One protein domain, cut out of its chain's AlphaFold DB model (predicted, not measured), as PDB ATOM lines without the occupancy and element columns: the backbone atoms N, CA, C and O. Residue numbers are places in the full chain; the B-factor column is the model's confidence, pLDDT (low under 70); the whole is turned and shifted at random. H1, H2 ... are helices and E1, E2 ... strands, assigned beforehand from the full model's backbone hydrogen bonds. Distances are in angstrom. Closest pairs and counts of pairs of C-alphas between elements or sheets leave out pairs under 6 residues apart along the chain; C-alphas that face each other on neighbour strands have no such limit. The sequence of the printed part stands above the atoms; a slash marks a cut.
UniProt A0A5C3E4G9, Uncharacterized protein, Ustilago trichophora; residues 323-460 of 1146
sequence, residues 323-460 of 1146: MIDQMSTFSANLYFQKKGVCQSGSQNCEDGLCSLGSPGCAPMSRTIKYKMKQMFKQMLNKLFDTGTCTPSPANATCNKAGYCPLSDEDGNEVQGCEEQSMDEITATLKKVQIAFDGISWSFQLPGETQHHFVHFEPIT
ATOM      1  N   MET A 323     187.233 152.287 188.227       69.19
ATOM      2  CA  MET A 323     186.334 152.449 189.374       69.19
ATOM      3  C   MET A 323     186.688 153.695 190.199       69.19
ATOM      4  O   MET A 323     185.794 154.442 190.603       69.19
ATOM      5  N   ILE A 324     187.977 153.982 190.403       79.56
ATOM      6  CA  ILE A 324     188.435 155.181 191.112       79.56
ATOM      7  C   ILE A 324     188.104 156.467 190.338       79.56
ATOM      8  O   ILE A 324     187.673 157.444 190.959       79.56
ATOM      9  N   ASP A 325     188.237 156.513 189.006       75.50
ATOM     10  CA  ASP A 325     187.858 157.719 188.251       75.50
ATOM     11  C   ASP A 325     186.337 157.955 188.282       75.50
ATOM     12  O   ASP A 325     185.897 159.077 188.570       75.50
ATOM     13  N   GLN A 326     185.537 156.896 188.108       78.25
ATOM     14  CA  GLN A 326     184.075 156.947 188.232       78.25
ATOM     15  C   GLN A 326     183.650 157.423 189.633       78.25
ATOM     16  O   GLN A 326     182.936 158.425 189.765       78.25
ATOM     17  N   MET A 327     184.174 156.790 190.692       75.75
ATOM     18  CA  MET A 327     183.925 157.188 192.081       75.75
ATOM     19  C   MET A 327     184.365 158.630 192.351       75.75
ATOM     20  O   MET A 327     183.613 159.376 192.982       75.75
ATOM     21  N   SER A 328     185.532 159.064 191.859       82.19
ATOM     22  CA  SER A 328     186.009 160.443 192.044       82.19
ATOM     23  C   SER A 328     185.080 161.466 191.384       82.19
ATOM     24  O   SER A 328     184.774 162.498 191.984       82.19
ATOM     25  N   THR A 329     184.562 161.150 190.193       79.88
ATOM     26  CA  THR A 329     183.634 161.999 189.431       79.88
ATOM     27  C   THR A 329     182.304 162.144 190.156       79.88
ATOM     28  O   THR A 329     181.840 163.261 190.394       79.88
ATOM     29  N   PHE A 330     181.711 161.021 190.567       76.06
ATOM     30  CA  PHE A 330     180.436 161.004 191.279       76.06
ATOM     31  C   PHE A 330     180.529 161.727 192.632       76.06
ATOM     32  O   PHE A 330     179.693 162.573 192.960       76.06
ATOM     33  N   SER A 331     181.600 161.463 193.386       76.88
ATOM     34  CA  SER A 331     181.873 162.094 194.685       76.88
ATOM     35  C   SER A 331     182.028 163.606 194.576       76.88
ATOM     36  O   SER A 331     181.450 164.351 195.370       76.88
ATOM     37  N   ALA A 332     182.780 164.056 193.568       79.69
ATOM     38  CA  ALA A 332     182.960 165.465 193.268       79.69
ATOM     39  C   ALA A 332     181.612 166.121 192.923       79.69
ATOM     40  O   ALA A 332     181.251 167.122 193.540       79.69
ATOM     41  N   ASN A 333     180.820 165.511 192.034       78.69
ATOM     42  CA  ASN A 333     179.508 166.020 191.626       78.69
ATOM     43  C   ASN A 333     178.518 166.138 192.798       78.69
ATOM     44  O   ASN A 333     177.924 167.204 192.980       78.69
ATOM     45  N   LEU A 334     178.390 165.111 193.648       77.81
ATOM     46  CA  LEU A 334     177.548 165.182 194.852       77.81
ATOM     47  C   LEU A 334     178.006 166.258 195.846       77.81
ATOM     48  O   LEU A 334     177.176 166.845 196.547       77.81
ATOM     49  N   TYR A 335     179.314 166.514 195.938       81.94
ATOM     50  CA  TYR A 335     179.842 167.590 196.771       81.94
ATOM     51  C   TYR A 335     179.510 168.961 196.156       81.94
ATOM     52  O   TYR A 335     179.002 169.832 196.864       81.94
ATOM     53  N   PHE A 336     179.686 169.145 194.840       85.19
ATOM     54  CA  PHE A 336     179.355 170.394 194.132       85.19
ATOM     55  C   PHE A 336     177.872 170.761 194.175       85.19
ATOM     56  O   PHE A 336     177.551 171.943 194.140       85.19
ATOM     57  N   GLN A 337     176.969 169.781 194.259       85.31
ATOM     58  CA  GLN A 337     175.530 170.033 194.408       85.31
ATOM     59  C   GLN A 337     175.156 170.644 195.769       85.31
ATOM     60  O   GLN A 337     174.061 171.180 195.917       85.31
ATOM     61  N   LYS A 338     176.031 170.548 196.779       86.50
ATOM     62  CA  LYS A 338     175.737 170.975 198.160       86.50
ATOM     63  C   LYS A 338     176.681 172.046 198.689       86.50
ATOM     64  O   LYS A 338     176.297 172.777 199.599       86.50
ATOM     65  N   LYS A 339     177.897 172.142 198.151       89.69
ATOM     66  CA  LYS A 339     178.948 173.044 198.627       89.69
ATOM     67  C   LYS A 339     179.427 173.983 197.516       89.69
ATOM     68  O   LYS A 339     179.694 173.565 196.392       89.69
ATOM     69  N   GLY A 340     179.550 175.255 197.870       91.44
ATOM     70  CA  GLY A 340     180.166 176.321 197.092       91.44
ATOM     71  C   GLY A 340     181.450 176.832 197.750       91.44
ATOM     72  O   GLY A 340     181.959 176.232 198.700       91.44
ATOM     73  N   VAL A 341     181.956 177.955 197.244       90.06
ATOM     74  CA  VAL A 341     183.119 178.687 197.763       90.06
ATOM     75  C   VAL A 341     182.674 180.037 198.328       90.06
ATOM     76  O   VAL A 341     181.815 180.708 197.750       90.06
ATOM     77  N   CYS A 342     183.257 180.440 199.456       91.38
ATOM     78  CA  CYS A 342     182.999 181.738 200.076       91.38
ATOM     79  C   CYS A 342     183.433 182.882 199.152       91.38
ATOM     80  O   CYS A 342     184.586 182.947 198.721       91.38
ATOM     81  N   GLN A 343     182.530 183.825 198.883       87.94
ATOM     82  CA  GLN A 343     182.881 185.068 198.199       87.94
ATOM     83  C   GLN A 343     183.836 185.890 199.073       87.94
ATOM     84  O   GLN A 343     183.613 186.056 200.277       87.94
ATOM     85  N   SER A 344     184.900 186.429 198.471       84.88
ATOM     86  CA  SER A 344     185.904 187.222 199.184       84.88
ATOM     87  C   SER A 344     185.266 188.428 199.881       84.88
ATOM     88  O   SER A 344     184.674 189.286 199.233       84.88
ATOM     89  N   GLY A 345     185.408 188.497 201.208       82.31
ATOM     90  CA  GLY A 345     184.810 189.550 202.036       82.31
ATOM     91  C   GLY A 345     183.424 189.229 202.610       82.31
ATOM     92  O   GLY A 345     182.863 190.081 203.300       82.31
ATOM     93  N   SER A 346     182.874 188.027 202.389       86.00
ATOM     94  CA  SER A 346     181.672 187.581 203.105       86.00
ATOM     95  C   SER A 346     181.953 187.439 204.605       86.00
ATOM     96  O   SER A 346     182.772 186.624 205.018       86.00
ATOM     97  N   GLN A 347     181.241 188.207 205.434       83.19
ATOM     98  CA  GLN A 347     181.347 188.139 206.902       83.19
ATOM     99  C   GLN A 347     180.683 186.889 207.506       83.19
ATOM    100  O   GLN A 347     180.855 186.621 208.688       83.19
ATOM    101  N   ASN A 348     179.922 186.134 206.708       80.62
ATOM    102  CA  ASN A 348     179.142 184.976 207.158       80.62
ATOM    103  C   ASN A 348     179.773 183.636 206.728       80.62
ATOM    104  O   ASN A 348     179.094 182.610 206.734       80.62
ATOM    105  N   CYS A 349     181.027 183.654 206.263       81.25
ATOM    106  CA  CYS A 349     181.637 182.561 205.506       81.25
ATOM    107  C   CYS A 349     183.155 182.518 205.763       81.25
ATOM    108  O   CYS A 349     183.931 183.082 204.992       81.25
ATOM    109  N   GLU A 350     183.577 181.917 206.880       63.12
ATOM    110  CA  GLU A 350     184.959 182.052 207.376       63.12
ATOM    111  C   GLU A 350     185.965 181.041 206.778       63.12
ATOM    112  O   GLU A 350     187.143 181.369 206.676       63.12
ATOM    113  N   ASP A 351     185.523 179.870 206.296       67.62
ATOM    114  CA  ASP A 351     186.416 178.729 205.990       67.62
ATOM    115  C   ASP A 351     186.547 178.373 204.492       67.62
ATOM    116  O   ASP A 351     186.788 177.225 204.117       67.62
ATOM    117  N   GLY A 352     186.353 179.345 203.593       79.25
ATOM    118  CA  GLY A 352     186.556 179.190 202.141       79.25
ATOM    119  C   GLY A 352     185.528 178.312 201.408       79.25
ATOM    120  O   GLY A 352     185.279 178.536 200.225       79.25
ATOM    121  N   LEU A 353     184.886 177.371 202.098       85.50
ATOM    122  CA  LEU A 353     183.818 176.494 201.621       85.50
ATOM    123  C   LEU A 353     182.529 176.762 202.392       85.50
ATOM    124  O   LEU A 353     182.540 177.091 203.575       85.50
ATOM    125  N   CYS A 354     181.396 176.572 201.730       89.81
ATOM    126  CA  CYS A 354     180.095 176.935 202.282       89.81
ATOM    127  C   CYS A 354     178.981 176.085 201.691       89.81
ATOM    128  O   CYS A 354     179.133 175.533 200.607       89.81
ATOM    129  N   SER A 355     177.850 175.966 202.382       91.81
ATOM    130  CA  SER A 355     176.677 175.296 201.815       91.81
ATOM    131  C   SER A 355     176.036 176.186 200.752       91.81
ATOM    132  O   SER A 355     175.803 177.371 201.009       91.81
ATOM    133  N   LEU A 356     175.726 175.641 199.574       87.69
ATOM    134  CA  LEU A 356     175.011 176.395 198.540       87.69
ATOM    135  C   LEU A 356     173.677 176.923 199.087       87.69
ATOM    136  O   LEU A 356     172.976 176.226 199.817       87.69
ATOM    137  N   GLY A 357     173.374 178.186 198.778       86.38
ATOM    138  CA  GLY A 357     172.244 178.926 199.352       86.38
ATOM    139  C   GLY A 357     172.544 179.675 200.660       86.38
ATOM    140  O   GLY A 357     171.710 180.462 201.099       86.38
ATOM    141  N   SER A 358     173.720 179.500 201.282       92.25
ATOM    142  CA  SER A 358     174.126 180.350 202.417       92.25
ATOM    143  C   SER A 358     174.595 181.749 201.955       92.25
ATOM    144  O   SER A 358     175.182 181.872 200.875       92.25
ATOM    145  N   PRO A 359     174.349 182.831 202.728       90.69
ATOM    146  CA  PRO A 359     174.699 184.192 202.311       90.69
ATOM    147  C   PRO A 359     176.199 184.386 202.045       90.69
ATOM    148  O   PRO A 359     177.034 184.166 202.921       90.69
ATOM    149  N   GLY A 360     176.537 184.849 200.838       91.19
ATOM    150  CA  GLY A 360     177.923 185.014 200.388       91.19
ATOM    151  C   GLY A 360     178.606 183.714 199.944       91.19
ATOM    152  O   GLY A 360     179.829 183.689 199.827       91.19
ATOM    153  N   CYS A 361     177.841 182.648 199.690       94.75
ATOM    154  CA  CYS A 361     178.324 181.416 199.076       94.75
ATOM    155  C   CYS A 361     178.080 181.413 197.562       94.75
ATOM    156  O   CYS A 361     176.941 181.557 197.122       94.75
ATOM    157  N   ALA A 362     179.130 181.213 196.763       91.38
ATOM    158  CA  ALA A 362     179.046 181.111 195.305       91.38
ATOM    159  C   ALA A 362     179.256 179.661 194.825       91.38
ATOM    160  O   ALA A 362     180.022 178.921 195.446       91.38
ATOM    161  N   PRO A 363     178.640 179.228 193.709       91.44
ATOM    162  CA  PRO A 363     178.949 177.935 193.105       91.44
ATOM    163  C   PRO A 363     180.426 177.826 192.711       91.44
ATOM    164  O   PRO A 363     181.057 178.790 192.280       91.44
ATOM    165  N   MET A 364     180.993 176.624 192.862       89.56
ATOM    166  CA  MET A 364     182.395 176.378 192.521       89.56
ATOM    167  C   MET A 364     182.639 176.571 191.018       89.56
ATOM    168  O   MET A 364     181.936 175.981 190.191       89.56
ATOM    169  N   SER A 365     183.675 177.332 190.659       88.12
ATOM    170  CA  SER A 365     184.094 177.498 189.261       88.12
ATOM    171  C   SER A 365     184.582 176.175 188.656       88.12
ATOM    172  O   SER A 365     185.045 175.287 189.379       88.12
ATOM    173  N   ARG A 366     184.539 176.040 187.318       82.12
ATOM    174  CA  ARG A 366     184.997 174.824 186.606       82.12
ATOM    175  C   ARG A 366     186.417 174.401 187.024       82.12
ATOM    176  O   ARG A 366     186.667 173.218 187.228       82.12
ATOM    177  N   THR A 367     187.316 175.362 187.249       81.19
ATOM    178  CA  THR A 367     188.693 175.125 187.723       81.19
ATOM    179  C   THR A 367     188.748 174.517 189.128       81.19
ATOM    180  O   THR A 367     189.527 173.594 189.364       81.19
ATOM    181  N   ILE A 368     187.927 175.010 190.064       82.25
ATOM    182  CA  ILE A 368     187.853 174.462 191.428       82.25
ATOM    183  C   ILE A 368     187.223 173.067 191.385       82.25
ATOM    184  O   ILE A 368     187.759 172.147 191.998       82.25
ATOM    185  N   LYS A 369     186.164 172.883 190.581       86.12
ATOM    186  CA  LYS A 369     185.536 171.574 190.363       86.12
ATOM    187  C   LYS A 369     186.541 170.537 189.845       86.12
ATOM    188  O   LYS A 369     186.671 169.458 190.417       86.12
ATOM    189  N   TYR A 370     187.328 170.887 188.828       84.06
ATOM    190  CA  TYR A 370     188.371 170.007 188.297       84.06
ATOM    191  C   TYR A 370     189.433 169.650 189.350       84.06
ATOM    192  O   TYR A 370     189.702 168.468 189.568       84.06
ATOM    193  N   LYS A 371     189.987 170.646 190.062       83.56
ATOM    194  CA  LYS A 371     190.961 170.407 191.147       83.56
ATOM    195  C   LYS A 371     190.406 169.474 192.228       83.56
ATOM    196  O   LYS A 371     191.125 168.603 192.707       83.56
ATOM    197  N   MET A 372     189.134 169.632 192.591       83.44
ATOM    198  CA  MET A 372     188.509 168.813 193.626       83.44
ATOM    199  C   MET A 372     188.239 167.377 193.147       83.44
ATOM    200  O   MET A 372     188.473 166.455 193.923       83.44
ATOM    201  N   LYS A 373     187.859 167.154 191.872       86.88
ATOM    202  CA  LYS A 373     187.832 165.797 191.278       86.88
ATOM    203  C   LYS A 373     189.217 165.142 191.354       86.88
ATOM    204  O   LYS A 373     189.314 164.002 191.795       86.88
ATOM    205  N   GLN A 374     190.279 165.855 190.974       85.56
ATOM    206  CA  GLN A 374     191.641 165.308 191.029       85.56
ATOM    207  C   GLN A 374     192.083 164.977 192.462       85.56
ATOM    208  O   GLN A 374     192.683 163.929 192.686       85.56
ATOM    209  N   MET A 375     191.716 165.800 193.449       87.25
ATOM    210  CA  MET A 375     191.945 165.484 194.863       87.25
ATOM    211  C   MET A 375     191.153 164.245 195.312       87.25
ATOM    212  O   MET A 375     191.741 163.366 195.936       87.25
ATOM    213  N   PHE A 376     189.873 164.098 194.937       85.94
ATOM    214  CA  PHE A 376     189.120 162.864 195.211       85.94
ATOM    215  C   PHE A 376     189.768 161.634 194.565       85.94
ATOM    216  O   PHE A 376     189.809 160.580 195.193       85.94
ATOM    217  N   LYS A 377     190.308 161.764 193.346       89.19
ATOM    218  CA  LYS A 377     191.032 160.689 192.654       89.19
ATOM    219  C   LYS A 377     192.311 160.293 193.399       89.19
ATOM    220  O   LYS A 377     192.500 159.119 193.686       89.19
ATOM    221  N   GLN A 378     193.142 161.263 193.788       87.06
ATOM    222  CA  GLN A 378     194.350 161.020 194.592       87.06
ATOM    223  C   GLN A 378     194.030 160.415 195.966       87.06
ATOM    224  O   GLN A 378     194.742 159.529 196.435       87.06
ATOM    225  N   MET A 379     192.952 160.875 196.602       90.06
ATOM    226  CA  MET A 379     192.478 160.353 197.880       90.06
ATOM    227  C   MET A 379     192.006 158.906 197.770       90.06
ATOM    228  O   MET A 379     192.347 158.104 198.633       90.06
ATOM    229  N   LEU A 380     191.252 158.571 196.721       88.19
ATOM    230  CA  LEU A 380     190.814 157.204 196.467       88.19
ATOM    231  C   LEU A 380     191.999 156.297 196.119       88.19
ATOM    232  O   LEU A 380     192.121 155.269 196.771       88.19
ATOM    233  N   ASN A 381     192.910 156.700 195.221       88.88
ATOM    234  CA  ASN A 381     194.159 155.964 194.958       88.88
ATOM    235  C   ASN A 381     194.876 155.625 196.274       88.88
ATOM    236  O   ASN A 381     194.982 154.459 196.629       88.88
ATOM    237  N   LYS A 382     195.226 156.640 197.082       90.75
ATOM    238  CA  LYS A 382     195.929 156.434 198.360       90.75
ATOM    239  C   LYS A 382     195.150 155.538 199.334       90.75
ATOM    240  O   LYS A 382     195.759 154.853 200.146       90.75
ATOM    241  N   LEU A 383     193.815 155.560 199.294       90.38
ATOM    242  CA  LEU A 383     192.957 154.719 200.130       90.38
ATOM    243  C   LEU A 383     192.981 153.245 199.690       90.38
ATOM    244  O   LEU A 383     192.993 152.380 200.560       90.38
ATOM    245  N   PHE A 384     192.999 152.975 198.380       90.19
ATOM    246  CA  PHE A 384     193.151 151.629 197.812       90.19
ATOM    247  C   PHE A 384     194.591 151.106 197.951       90.19
ATOM    248  O   PHE A 384     194.771 149.934 198.250       90.19
ATOM    249  N   ASP A 385     195.597 151.982 197.863       91.38
ATOM    250  CA  ASP A 385     197.016 151.669 198.111       91.38
ATOM    251  C   ASP A 385     197.340 151.487 199.615       91.38
ATOM    252  O   ASP A 385     198.477 151.187 199.989       91.38
ATOM    253  N   THR A 386     196.358 151.695 200.503       93.81
ATOM    254  CA  THR A 386     196.487 151.517 201.955       93.81
ATOM    255  C   THR A 386     195.843 150.201 202.386       93.81
ATOM    256  O   THR A 386     194.657 149.971 202.150       93.81
ATOM    257  N   GLY A 387     196.594 149.371 203.102       95.38
ATOM    258  CA  GLY A 387     196.099 148.187 203.792       95.38
ATOM    259  C   GLY A 387     195.836 148.421 205.279       95.38
ATOM    260  O   GLY A 387     196.147 149.478 205.848       95.38
ATOM    261  N   THR A 388     195.270 147.410 205.928       95.44
ATOM    262  CA  THR A 388     195.143 147.308 207.384       95.44
ATOM    263  C   THR A 388     196.260 146.451 207.972       95.44
ATOM    264  O   THR A 388     196.812 145.555 207.340       95.44
ATOM    265  N   CYS A 389     196.632 146.734 209.216       95.56
ATOM    266  CA  CYS A 389     197.676 146.005 209.927       95.56
ATOM    267  C   CYS A 389     197.437 146.031 211.435       95.56
ATOM    268  O   CYS A 389     196.825 146.949 211.986       95.56
ATOM    269  N   THR A 390     197.974 145.036 212.141       95.38
ATOM    270  CA  THR A 390     197.976 145.053 213.609       95.38
ATOM    271  C   THR A 390     199.129 145.934 214.110       95.38
ATOM    272  O   THR A 390     200.290 145.551 213.926       95.38
ATOM    273  N   PRO A 391     198.867 147.078 214.777       92.19
ATOM    274  CA  PRO A 391     199.924 147.964 215.251       92.19
ATOM    275  C   PRO A 391     200.779 147.264 216.311       92.19
ATOM    276  O   PRO A 391     200.316 146.918 217.400       92.19
ATOM    277  N   SER A 392     202.053 147.063 215.981       90.75
ATOM    278  CA  SER A 392     203.029 146.336 216.789       90.75
ATOM    279  C   SER A 392     204.340 147.118 216.827       90.75
ATOM    280  O   SER A 392     204.772 147.597 215.782       90.75
ATOM    281  N   PRO A 393     205.046 147.207 217.972       87.31
ATOM    282  CA  PRO A 393     206.351 147.874 218.040       87.31
ATOM    283  C   PRO A 393     207.440 147.191 217.191       87.31
ATOM    284  O   PRO A 393     208.526 147.746 217.057       87.31
ATOM    285  N   ALA A 394     207.171 146.000 216.644       86.25
ATOM    286  CA  ALA A 394     208.042 145.316 215.690       86.25
ATOM    287  C   ALA A 394     207.714 145.622 214.213       86.25
ATOM    288  O   ALA A 394     208.549 145.345 213.360       86.25
ATOM    289  N   ASN A 395     206.533 146.175 213.905       84.31
ATOM    290  CA  ASN A 395     206.125 146.501 212.537       84.31
ATOM    291  C   ASN A 395     206.162 148.025 212.323       84.31
ATOM    292  O   ASN A 395     205.202 148.730 212.629       84.31
ATOM    293  N   ALA A 396     207.296 148.529 211.829       86.75
ATOM    294  CA  ALA A 396     207.555 149.963 211.695       86.75
ATOM    295  C   ALA A 396     206.727 150.659 210.597       86.75
ATOM    296  O   ALA A 396     206.557 151.875 210.663       86.75
ATOM    297  N   THR A 397     206.205 149.914 209.616       90.81
ATOM    298  CA  THR A 397     205.352 150.439 208.533       90.81
ATOM    299  C   THR A 397     203.874 150.517 208.922       90.81
ATOM    300  O   THR A 397     203.101 151.194 208.249       90.81
ATOM    301  N   CYS A 398     203.471 149.879 210.028       94.62
ATOM    302  CA  CYS A 398     202.107 149.956 210.542       94.62
ATOM    303  C   CYS A 398     201.910 151.191 211.434       94.62
ATOM    304  O   CYS A 398     202.497 151.308 212.516       94.62
ATOM    305  N   ASN A 399     201.051 152.119 211.010       93.25
ATOM    306  CA  ASN A 399     200.748 153.324 211.772       93.25
ATOM    307  C   ASN A 399     199.927 153.005 213.044       93.25
ATOM    308  O   ASN A 399     199.317 151.945 213.193       93.25
ATOM    309  N   LYS A 400     199.870 153.951 213.992       92.00
ATOM    310  CA  LYS A 400     199.178 153.751 215.286       92.00
ATOM    311  C   LYS A 400     197.663 153.529 215.180       92.00
ATOM    312  O   LYS A 400     197.058 153.125 216.169       92.00
ATOM    313  N   ALA A 401     197.057 153.834 214.036       92.38
ATOM    314  CA  ALA A 401     195.641 153.620 213.764       92.38
ATOM    315  C   ALA A 401     195.358 152.278 213.055       92.38
ATOM    316  O   ALA A 401     194.188 151.967 212.842       92.38
ATOM    317  N   GLY A 402     196.393 151.479 212.756       94.81
ATOM    318  CA  GLY A 402     196.269 150.167 212.118       94.81
ATOM    319  C   GLY A 402     196.261 150.207 210.590       94.81
ATOM    320  O   GLY A 402     195.648 149.337 209.982       94.81
ATOM    321  N   TYR A 403     196.914 151.205 209.987       94.88
ATOM    322  CA  TYR A 403     197.038 151.355 208.533       94.88
ATOM    323  C   TYR A 403     198.499 151.347 208.077       94.88
ATOM    324  O   TYR A 403     199.377 151.851 208.780       94.88
ATOM    325  N   CYS A 404     198.742 150.818 206.885       95.31
ATOM    326  CA  CYS A 404     200.051 150.670 206.245       95.31
ATOM    327  C   CYS A 404     199.901 150.873 204.728       95.31
ATOM    328  O   CYS A 404     198.818 150.620 204.204       95.31
ATOM    329  N   PRO A 405     200.937 151.316 204.000       93.75
ATOM    330  CA  PRO A 405     200.925 151.205 202.546       93.75
ATOM    331  C   PRO A 405     201.031 149.720 202.158       93.75
ATOM    332  O   PRO A 405     201.764 148.976 202.812       93.75
ATOM    333  N   LEU A 406     200.301 149.286 201.126       92.62
ATOM    334  CA  LEU A 406     200.361 147.902 200.633       92.62
ATOM    335  C   LEU A 406     201.724 147.573 200.017       92.62
ATOM    336  O   LEU A 406     202.211 146.457 200.185       92.62
ATOM    337  N   SER A 407     202.359 148.564 199.387       91.94
ATOM    338  CA  SER A 407     203.687 148.451 198.782       91.94
ATOM    339  C   SER A 407     204.674 149.452 199.386       91.94
ATOM    340  O   SER A 407     204.291 150.559 199.770       91.94
ATOM    341  N   ASP A 408     205.949 149.074 199.468       89.06
ATOM    342  CA  ASP A 408     207.043 149.987 199.819       89.06
ATOM    343  C   ASP A 408     207.493 150.864 198.629       89.06
ATOM    344  O   ASP A 408     206.957 150.768 197.524       89.06
ATOM    345  N   GLU A 409     208.464 151.758 198.853       85.56
ATOM    346  CA  GLU A 409     208.992 152.664 197.811       85.56
ATOM    347  C   GLU A 409     209.672 151.917 196.644       85.56
ATOM    348  O   GLU A 409     209.780 152.469 195.548       85.56
ATOM    349  N   ASP A 410     210.086 150.663 196.861       82.81
ATOM    350  CA  ASP A 410     210.667 149.768 195.855       82.81
ATOM    351  C   ASP A 410     209.597 148.896 195.150       82.81
ATOM    352  O   ASP A 410     209.917 148.137 194.231       82.81
ATOM    353  N   GLY A 411     208.322 149.010 195.545       84.62
ATOM    354  CA  GLY A 411     207.184 148.293 194.960       84.62
ATOM    355  C   GLY A 411     206.933 146.885 195.516       84.62
ATOM    356  O   GLY A 411     206.143 146.145 194.927       84.62
ATOM    357  N   ASN A 412     207.568 146.494 196.625       88.44
ATOM    358  CA  ASN A 412     207.365 145.185 197.256       88.44
ATOM    359  C   ASN A 412     206.204 145.225 198.258       88.44
ATOM    360  O   ASN A 412     206.027 146.218 198.962       88.44
ATOM    361  N   GLU A 413     205.460 144.122 198.382       89.38
ATOM    362  CA  GLU A 413     204.393 143.982 199.383       89.38
ATOM    363  C   GLU A 413     204.925 144.150 200.818       89.38
ATOM    364  O   GLU A 413     205.853 143.459 201.259       89.38
ATOM    365  N   VAL A 414     204.301 145.042 201.588       92.62
ATOM    366  CA  VAL A 414     204.697 145.322 202.971       92.62
ATOM    367  C   VAL A 414     204.251 144.181 203.881       92.62
ATOM    368  O   VAL A 414     203.067 144.003 204.170       92.62
ATOM    369  N   GLN A 415     205.211 143.407 204.391       91.88
ATOM    370  CA  GLN A 415     204.919 142.210 205.180       91.88
ATOM    371  C   GLN A 415     204.063 142.511 206.429       91.88
ATOM    372  O   GLN A 415     204.482 143.218 207.348       91.88
ATOM    373  N   GLY A 416     202.873 141.905 206.492       90.81
ATOM    374  CA  GLY A 416     201.902 142.131 207.571       90.81
ATOM    375  C   GLY A 416     200.994 143.349 207.364       90.81
ATOM    376  O   GLY A 416     200.375 143.800 208.330       90.81
ATOM    377  N   CYS A 417     200.942 143.874 206.138       95.94
ATOM    378  CA  CYS A 417     199.872 144.714 205.621       95.94
ATOM    379  C   CYS A 417     198.881 143.826 204.848       95.94
ATOM    380  O   CYS A 417     199.295 143.059 203.983       95.94
ATOM    381  N   GLU A 418     197.596 143.880 205.190       94.94
ATOM    382  CA  GLU A 418     196.516 143.135 204.528       94.94
ATOM    383  C   GLU A 418     195.660 144.112 203.702       94.94
ATOM    384  O   GLU A 418     195.454 145.256 204.109       94.94
ATOM    385  N   GLU A 419     195.167 143.693 202.532       92.81
ATOM    386  CA  GLU A 419     194.267 144.522 201.714       92.81
ATOM    387  C   GLU A 419     192.987 144.874 202.485       92.81
ATOM    388  O   GLU A 419     192.342 144.005 203.075       92.81
ATOM    389  N   GLN A 420     192.589 146.151 202.458       91.94
ATOM    390  CA  GLN A 420     191.321 146.564 203.059       91.94
ATOM    391  C   GLN A 420     190.138 145.969 202.287       91.94
ATOM    392  O   GLN A 420     190.010 146.148 201.075       91.94
ATOM    393  N   SER A 421     189.191 145.370 203.006       88.81
ATOM    394  CA  SER A 421     187.876 145.059 202.440       88.81
ATOM    395  C   SER A 421     187.113 146.338 202.054       88.81
ATOM    396  O   SER A 421     187.353 147.419 202.595       88.81
ATOM    397  N   MET A 422     186.123 146.235 201.157       78.31
ATOM    398  CA  MET A 422     185.298 147.390 200.755       78.31
ATOM    399  C   MET A 422     184.551 148.053 201.929       78.31
ATOM    400  O   MET A 422     184.348 149.271 201.929       78.31
ATOM    401  N   ASP A 423     184.189 147.283 202.960       83.31
ATOM    402  CA  ASP A 423     183.604 147.809 204.200       83.31
ATOM    403  C   ASP A 423     184.627 148.611 205.021       83.31
ATOM    404  O   ASP A 423     184.292 149.661 205.579       83.31
ATOM    405  N   GLU A 424     185.886 148.164 205.063       87.06
ATOM    406  CA  GLU A 424     186.988 148.875 205.718       87.06
ATOM    407  C   GLU A 424     187.386 150.131 204.945       87.06
ATOM    408  O   GLU A 424     187.453 151.192 205.556       87.06
ATOM    409  N   ILE A 425     187.509 150.064 203.616       85.75
ATOM    410  CA  ILE A 425     187.649 151.221 202.714       85.75
ATOM    411  C   ILE A 425     186.565 152.260 203.021       85.75
ATOM    412  O   ILE A 425     186.865 153.424 203.296       85.75
ATOM    413  N   THR A 426     185.302 151.831 203.092       81.44
ATOM    414  CA  THR A 426     184.161 152.695 203.431       81.44
ATOM    415  C   THR A 426     184.266 153.265 204.856       81.44
ATOM    416  O   THR A 426     183.940 154.431 205.096       81.44
ATOM    417  N   ALA A 427     184.724 152.472 205.828       86.38
ATOM    418  CA  ALA A 427     184.914 152.899 207.216       86.38
ATOM    419  C   ALA A 427     186.121 153.834 207.411       86.38
ATOM    420  O   ALA A 427     186.091 154.690 208.299       86.38
ATOM    421  N   THR A 428     187.164 153.691 206.601       85.81
ATOM    422  CA  THR A 428     188.364 154.534 206.581       85.81
ATOM    423  C   THR A 428     188.052 155.860 205.909       85.81
ATOM    424  O   THR A 428     188.317 156.904 206.498       85.81
ATOM    425  N   LEU A 429     187.364 155.835 204.765       82.94
ATOM    426  CA  LEU A 429     186.874 157.018 204.060       82.94
ATOM    427  C   LEU A 429     186.016 157.932 204.956       82.94
ATOM    428  O   LEU A 429     186.221 159.143 204.976       82.94
ATOM    429  N   LYS A 430     185.119 157.359 205.774       81.62
ATOM    430  CA  LYS A 430     184.320 158.093 206.785       81.62
ATOM    431  C   LYS A 430     185.163 158.873 207.805       81.62
ATOM    432  O   LYS A 430     184.643 159.784 208.447       81.62
ATOM    433  N   LYS A 431     186.429 158.489 207.989       85.12
ATOM    434  CA  LYS A 431     187.394 159.107 208.907       85.12
ATOM    435  C   LYS A 431     188.404 160.009 208.184       85.12
ATOM    436  O   LYS A 431     189.172 160.679 208.872       85.12
ATOM    437  N   VAL A 432     188.427 160.024 206.845       85.00
ATOM    438  CA  VAL A 432     189.314 160.909 206.078       85.00
ATOM    439  C   VAL A 432     188.904 162.355 206.317       85.00
ATOM    440  O   VAL A 432     187.727 162.727 206.256       85.00
ATOM    441  N   GLN A 433     189.910 163.161 206.623       82.38
ATOM    442  CA  GLN A 433     189.791 164.584 206.884       82.38
ATOM    443  C   GLN A 433     190.275 165.338 205.648       82.38
ATOM    444  O   GLN A 433     191.396 165.100 205.205       82.38
ATOM    445  N   ILE A 434     189.449 166.237 205.104       80.12
ATOM    446  CA  ILE A 434     189.820 167.126 203.995       80.12
ATOM    447  C   ILE A 434     189.970 168.551 204.531       80.12
ATOM    448  O   ILE A 434     189.141 169.019 205.311       80.12
ATOM    449  N   ALA A 435     191.015 169.241 204.089       77.69
ATOM    450  CA  ALA A 435     191.253 170.652 204.351       77.69
ATOM    451  C   ALA A 435     191.444 171.427 203.042       77.69
ATOM    452  O   ALA A 435     192.039 170.925 202.084       77.69
ATOM    453  N   PHE A 436     190.976 172.673 203.033       76.50
ATOM    454  CA  PHE A 436     191.183 173.637 201.957       76.50
ATOM    455  C   PHE A 436     191.772 174.915 202.557       76.50
ATOM    456  O   PHE A 436     191.178 175.499 203.458       76.50
ATOM    457  N   ASP A 437     192.939 175.344 202.076       71.81
ATOM    458  CA  ASP A 437     193.645 176.534 202.589       71.81
ATOM    459  C   ASP A 437     193.325 177.827 201.802       71.81
ATOM    460  O   ASP A 437     193.919 178.879 202.041       71.81
ATOM    461  N   GLY A 438     192.395 177.748 200.841       68.00
ATOM    462  CA  GLY A 438     192.069 178.816 199.889       68.00
ATOM    463  C   GLY A 438     192.759 178.687 198.522       68.00
ATOM    464  O   GLY A 438     192.294 179.282 197.550       68.00
ATOM    465  N   ILE A 439     193.829 177.893 198.412       65.38
ATOM    466  CA  ILE A 439     194.672 177.747 197.207       65.38
ATOM    467  C   ILE A 439     194.819 176.266 196.808       65.38
ATOM    468  O   ILE A 439     194.762 175.918 195.617       65.38
ATOM    469  N   SER A 440     194.996 175.404 197.807       70.62
ATOM    470  CA  SER A 440     195.275 173.978 197.719       70.62
ATOM    471  C   SER A 440     194.291 173.161 198.562       70.62
ATOM    472  O   SER A 440     193.734 173.632 199.556       70.62
ATOM    473  N   TRP A 441     194.062 171.924 198.129       76.06
ATOM    474  CA  TRP A 441     193.312 170.925 198.879       76.06
ATOM    475  C   TRP A 441     194.290 169.883 199.404       76.06
ATOM    476  O   TRP A 441     195.163 169.432 198.664       76.06
ATOM    477  N   SER A 442     194.109 169.462 200.651       80.06
ATOM    478  CA  SER A 442     194.851 168.351 201.246       80.06
ATOM    479  C   SER A 442     193.894 167.404 201.960       80.06
ATOM    480  O   SER A 442     192.803 167.795 202.376       80.06
ATOM    481  N   PHE A 443     194.300 166.146 202.096       86.00
ATOM    482  CA  PHE A 443     193.563 165.145 202.852       86.00
ATOM    483  C   PHE A 443     194.525 164.346 203.733       86.00
ATOM    484  O   PHE A 443     195.704 164.208 203.405       86.00
ATOM    485  N   GLN A 444     194.028 163.836 204.858       86.19
ATOM    486  CA  GLN A 444     194.788 162.977 205.770       86.19
ATOM    487  C   GLN A 444     194.021 161.686 206.043       86.19
ATOM    488  O   GLN A 444     192.828 161.709 206.372       86.19
ATOM    489  N   LEU A 445     194.726 160.562 205.917       86.38
ATOM    490  CA  LEU A 445     194.239 159.256 206.339       86.38
ATOM    491  C   LEU A 445     194.337 159.118 207.871       86.38
ATOM    492  O   LEU A 445     195.147 159.794 208.519       86.38
ATOM    493  N   PRO A 446     193.534 158.240 208.496       83.88
ATOM    494  CA  PRO A 446     193.554 158.084 209.944       83.88
ATOM    495  C   PRO A 446     194.921 157.604 210.448       83.88
ATOM    496  O   PRO A 446     195.446 156.581 210.012       83.88
ATOM    497  N   GLY A 447     195.486 158.332 211.412       79.19
ATOM    498  CA  GLY A 447     196.783 158.011 212.014       79.19
ATOM    499  C   GLY A 447     197.994 158.676 211.356       79.19
ATOM    500  O   GLY A 447     199.089 158.557 211.907       79.19
ATOM    501  N   GLU A 448     197.819 159.414 210.254       84.19
ATOM    502  CA  GLU A 448     198.850 160.336 209.763       84.19
ATOM    503  C   GLU A 448     199.046 161.498 210.755       84.19
ATOM    504  O   GLU A 448     198.105 161.962 211.407       84.19
ATOM    505  N   THR A 449     200.285 161.962 210.925       73.06
ATOM    506  CA  THR A 449     200.591 163.062 211.849       73.06
ATOM    507  C   THR A 449     200.137 164.400 211.273       73.06
ATOM    508  O   THR A 449     200.689 164.860 210.275       73.06
ATOM    509  N   GLN A 450     199.178 165.051 211.937       60.66
ATOM    510  CA  GLN A 450     198.675 166.371 211.549       60.66
ATOM    511  C   GLN A 450     199.796 167.416 211.436       60.66
ATOM    512  O   GLN A 450     200.455 167.752 212.422       60.66
ATOM    513  N   HIS A 451     199.941 168.015 210.252       51.75
ATOM    514  CA  HIS A 451     200.644 169.289 210.100       51.75
ATOM    515  C   HIS A 451     199.786 170.426 210.691       51.75
ATOM    516  O   HIS A 451     198.609 170.571 210.370       51.75
ATOM    517  N   HIS A 452     200.376 171.223 211.584       45.09
ATOM    518  CA  HIS A 452     199.688 172.001 212.630       45.09
ATOM    519  C   HIS A 452     198.824 173.225 212.216       45.09
ATOM    520  O   HIS A 452     198.537 174.049 213.082       45.09
ATOM    521  N   PHE A 453     198.412 173.396 210.952       48.34
ATOM    522  CA  PHE A 453     197.948 174.712 210.461       48.34
ATOM    523  C   PHE A 453     196.662 174.786 209.616       48.34
ATOM    524  O   PHE A 453     196.390 175.857 209.080       48.34
ATOM    525  N   VAL A 454     195.835 173.736 209.514       55.06
ATOM    526  CA  VAL A 454     194.568 173.828 208.750       55.06
ATOM    527  C   VAL A 454     193.386 173.210 209.500       55.06
ATOM    528  O   VAL A 454     193.542 172.210 210.201       55.06
ATOM    529  N   HIS A 455     192.205 173.822 209.369       59.19
ATOM    530  CA  HIS A 455     190.942 173.276 209.864       59.19
ATOM    531  C   HIS A 455     190.428 172.218 208.874       59.19
ATOM    532  O   HIS A 455     190.406 172.456 207.668       59.19
ATOM    533  N   PHE A 456     190.022 171.049 209.372       54.56
ATOM    534  CA  PHE A 456     189.587 169.923 208.541       54.56
ATOM    535  C   PHE A 456     188.076 169.673 208.676       54.56
ATOM    536  O   PHE A 456     187.558 169.607 209.793       54.56
ATOM    537  N   GLU A 457     187.378 169.457 207.558       55.62
ATOM    538  CA  GLU A 457     186.022 168.886 207.538       55.62
ATOM    539  C   GLU A 457     186.082 167.368 207.238       55.62
ATOM    540  O   GLU A 457     186.806 166.940 206.333       55.62
ATOM    541  N   PRO A 458     185.315 166.520 207.951       56.78
ATOM    542  CA  PRO A 458     185.231 165.089 207.660       56.78
ATOM    543  C   PRO A 458     184.195 164.778 206.560       56.78
ATOM    544  O   PRO A 458     183.091 165.336 206.550       56.78
ATOM    545  N   ILE A 459     184.503 163.823 205.672       54.75
ATOM    546  CA  ILE A 459     183.668 163.432 204.511       54.75
ATOM    547  C   ILE A 459     182.447 162.595 204.944       54.75
ATOM    548  O   ILE A 459     182.323 161.403 204.668       54.75
ATOM    549  N   THR A 460     181.513 163.208 205.664       47.09
ATOM    550  CA  THR A 460     180.482 162.455 206.399       47.09
ATOM    551  C   THR A 460     179.215 162.122 205.609       47.09
ATOM    552  O   THR A 460     178.437 161.298 206.090       47.09
TER     553      THR A 460
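Overview. This is residues 323 to 460 of the 1146 residues of an uncharacterized protein of Ustilago trichophora (UniProt A0A5C3E4G9). Two helices, H1 and H2, cross at a steep tilt, and three small two-stranded hairpins are spread along the length of the longer one, H2: E1 and E2 at one end, E3 and E4 at the other, and E5 and E6 between them, with E6 packed on H2. The short helix H3 packs on the last residues of H2, and long loops fill out the end with E3 and E4. The printed part has 138 residues with three named helices and six named strands in the order H1 E1 E2 H2 E3 E4 H3 E5 E6; each sheet is one antiparallel pair, and the class is mixed, helices and strands, with under half of the residues in named elements. The whole is only just compact, close to loose, with a radius of gyration of the C-alphas of 17.0 A, and its outline is elongated, 52 by 33 by 26 A.

Along the chain. H1, residues 323 to 336, begins at C-alpha 323 (186.334, 152.449, 189.374) and is 19.8 A long. E1, residues 339 to 342, and E2, residues 353 to 355, follow. H2, residues 366 to 384, is 27.0 A long and begins at C-alpha 366 (184.997, 174.824, 186.606). E3 is residues 386 to 388 and E4 residues 403 to 405. H3, residues 422 to 429, is 10.3 A long. E5, residues 433 to 436, is 10.4 A long, and E6, residues 441 to 444, is 10.6 A long and ends at C-alpha 444 (194.788, 162.977, 205.770).

Arrangement. H1 and H2 touch, the closest C-alphas being those of Ser 328 and Phe 376, 5.1 A apart, at a steep tilt of 45 degrees, opposite ways. The hairpin E1 and E2 has N 340 and O 354 within hydrogen-bond range at 2.8 A, and residues 341 to 342 of E1 also pair with residues 361 to 362, antiparallel. E1 and H2 are apart. H2 and H3 touch, H2 with residues 383 to 384 alone; the closest C-alphas are those of Leu 383 and Ile 425, 6.9 A apart, at a steep tilt of 55 degrees, opposite ways. H3 and E3 are near each other, with 7 pairs of C-alphas within 10 A. In the hairpin E3 and E4, N 387 and O 404 are 2.8 A apart; residues 387 to 388 of E3 also pair with residues 418 to 419, antiparallel. In the hairpin E5 and E6, N 435 and O 442 are 2.9 A apart; residues 433 to 434 of E5 also pair with residues 457 to 458, antiparallel. The closest C-alphas of H2 and E6 are those of Met 375 and Trp 441, 6.9 A apart. In H1, H2 and H3 every O i to N i+4 pair is within hydrogen-bond range.

Size, cuts and confidence. The two C-alphas farthest apart are those of Pro 359 and Ala 394, 52.9 A. The printed part has no cut. The links E3 to E4 and E4 to H3 are long. The mean pLDDT of the printed part is 83.0, and residue 323, residues 350 to 351, 438 to 439 and 450 to 460 are under 70.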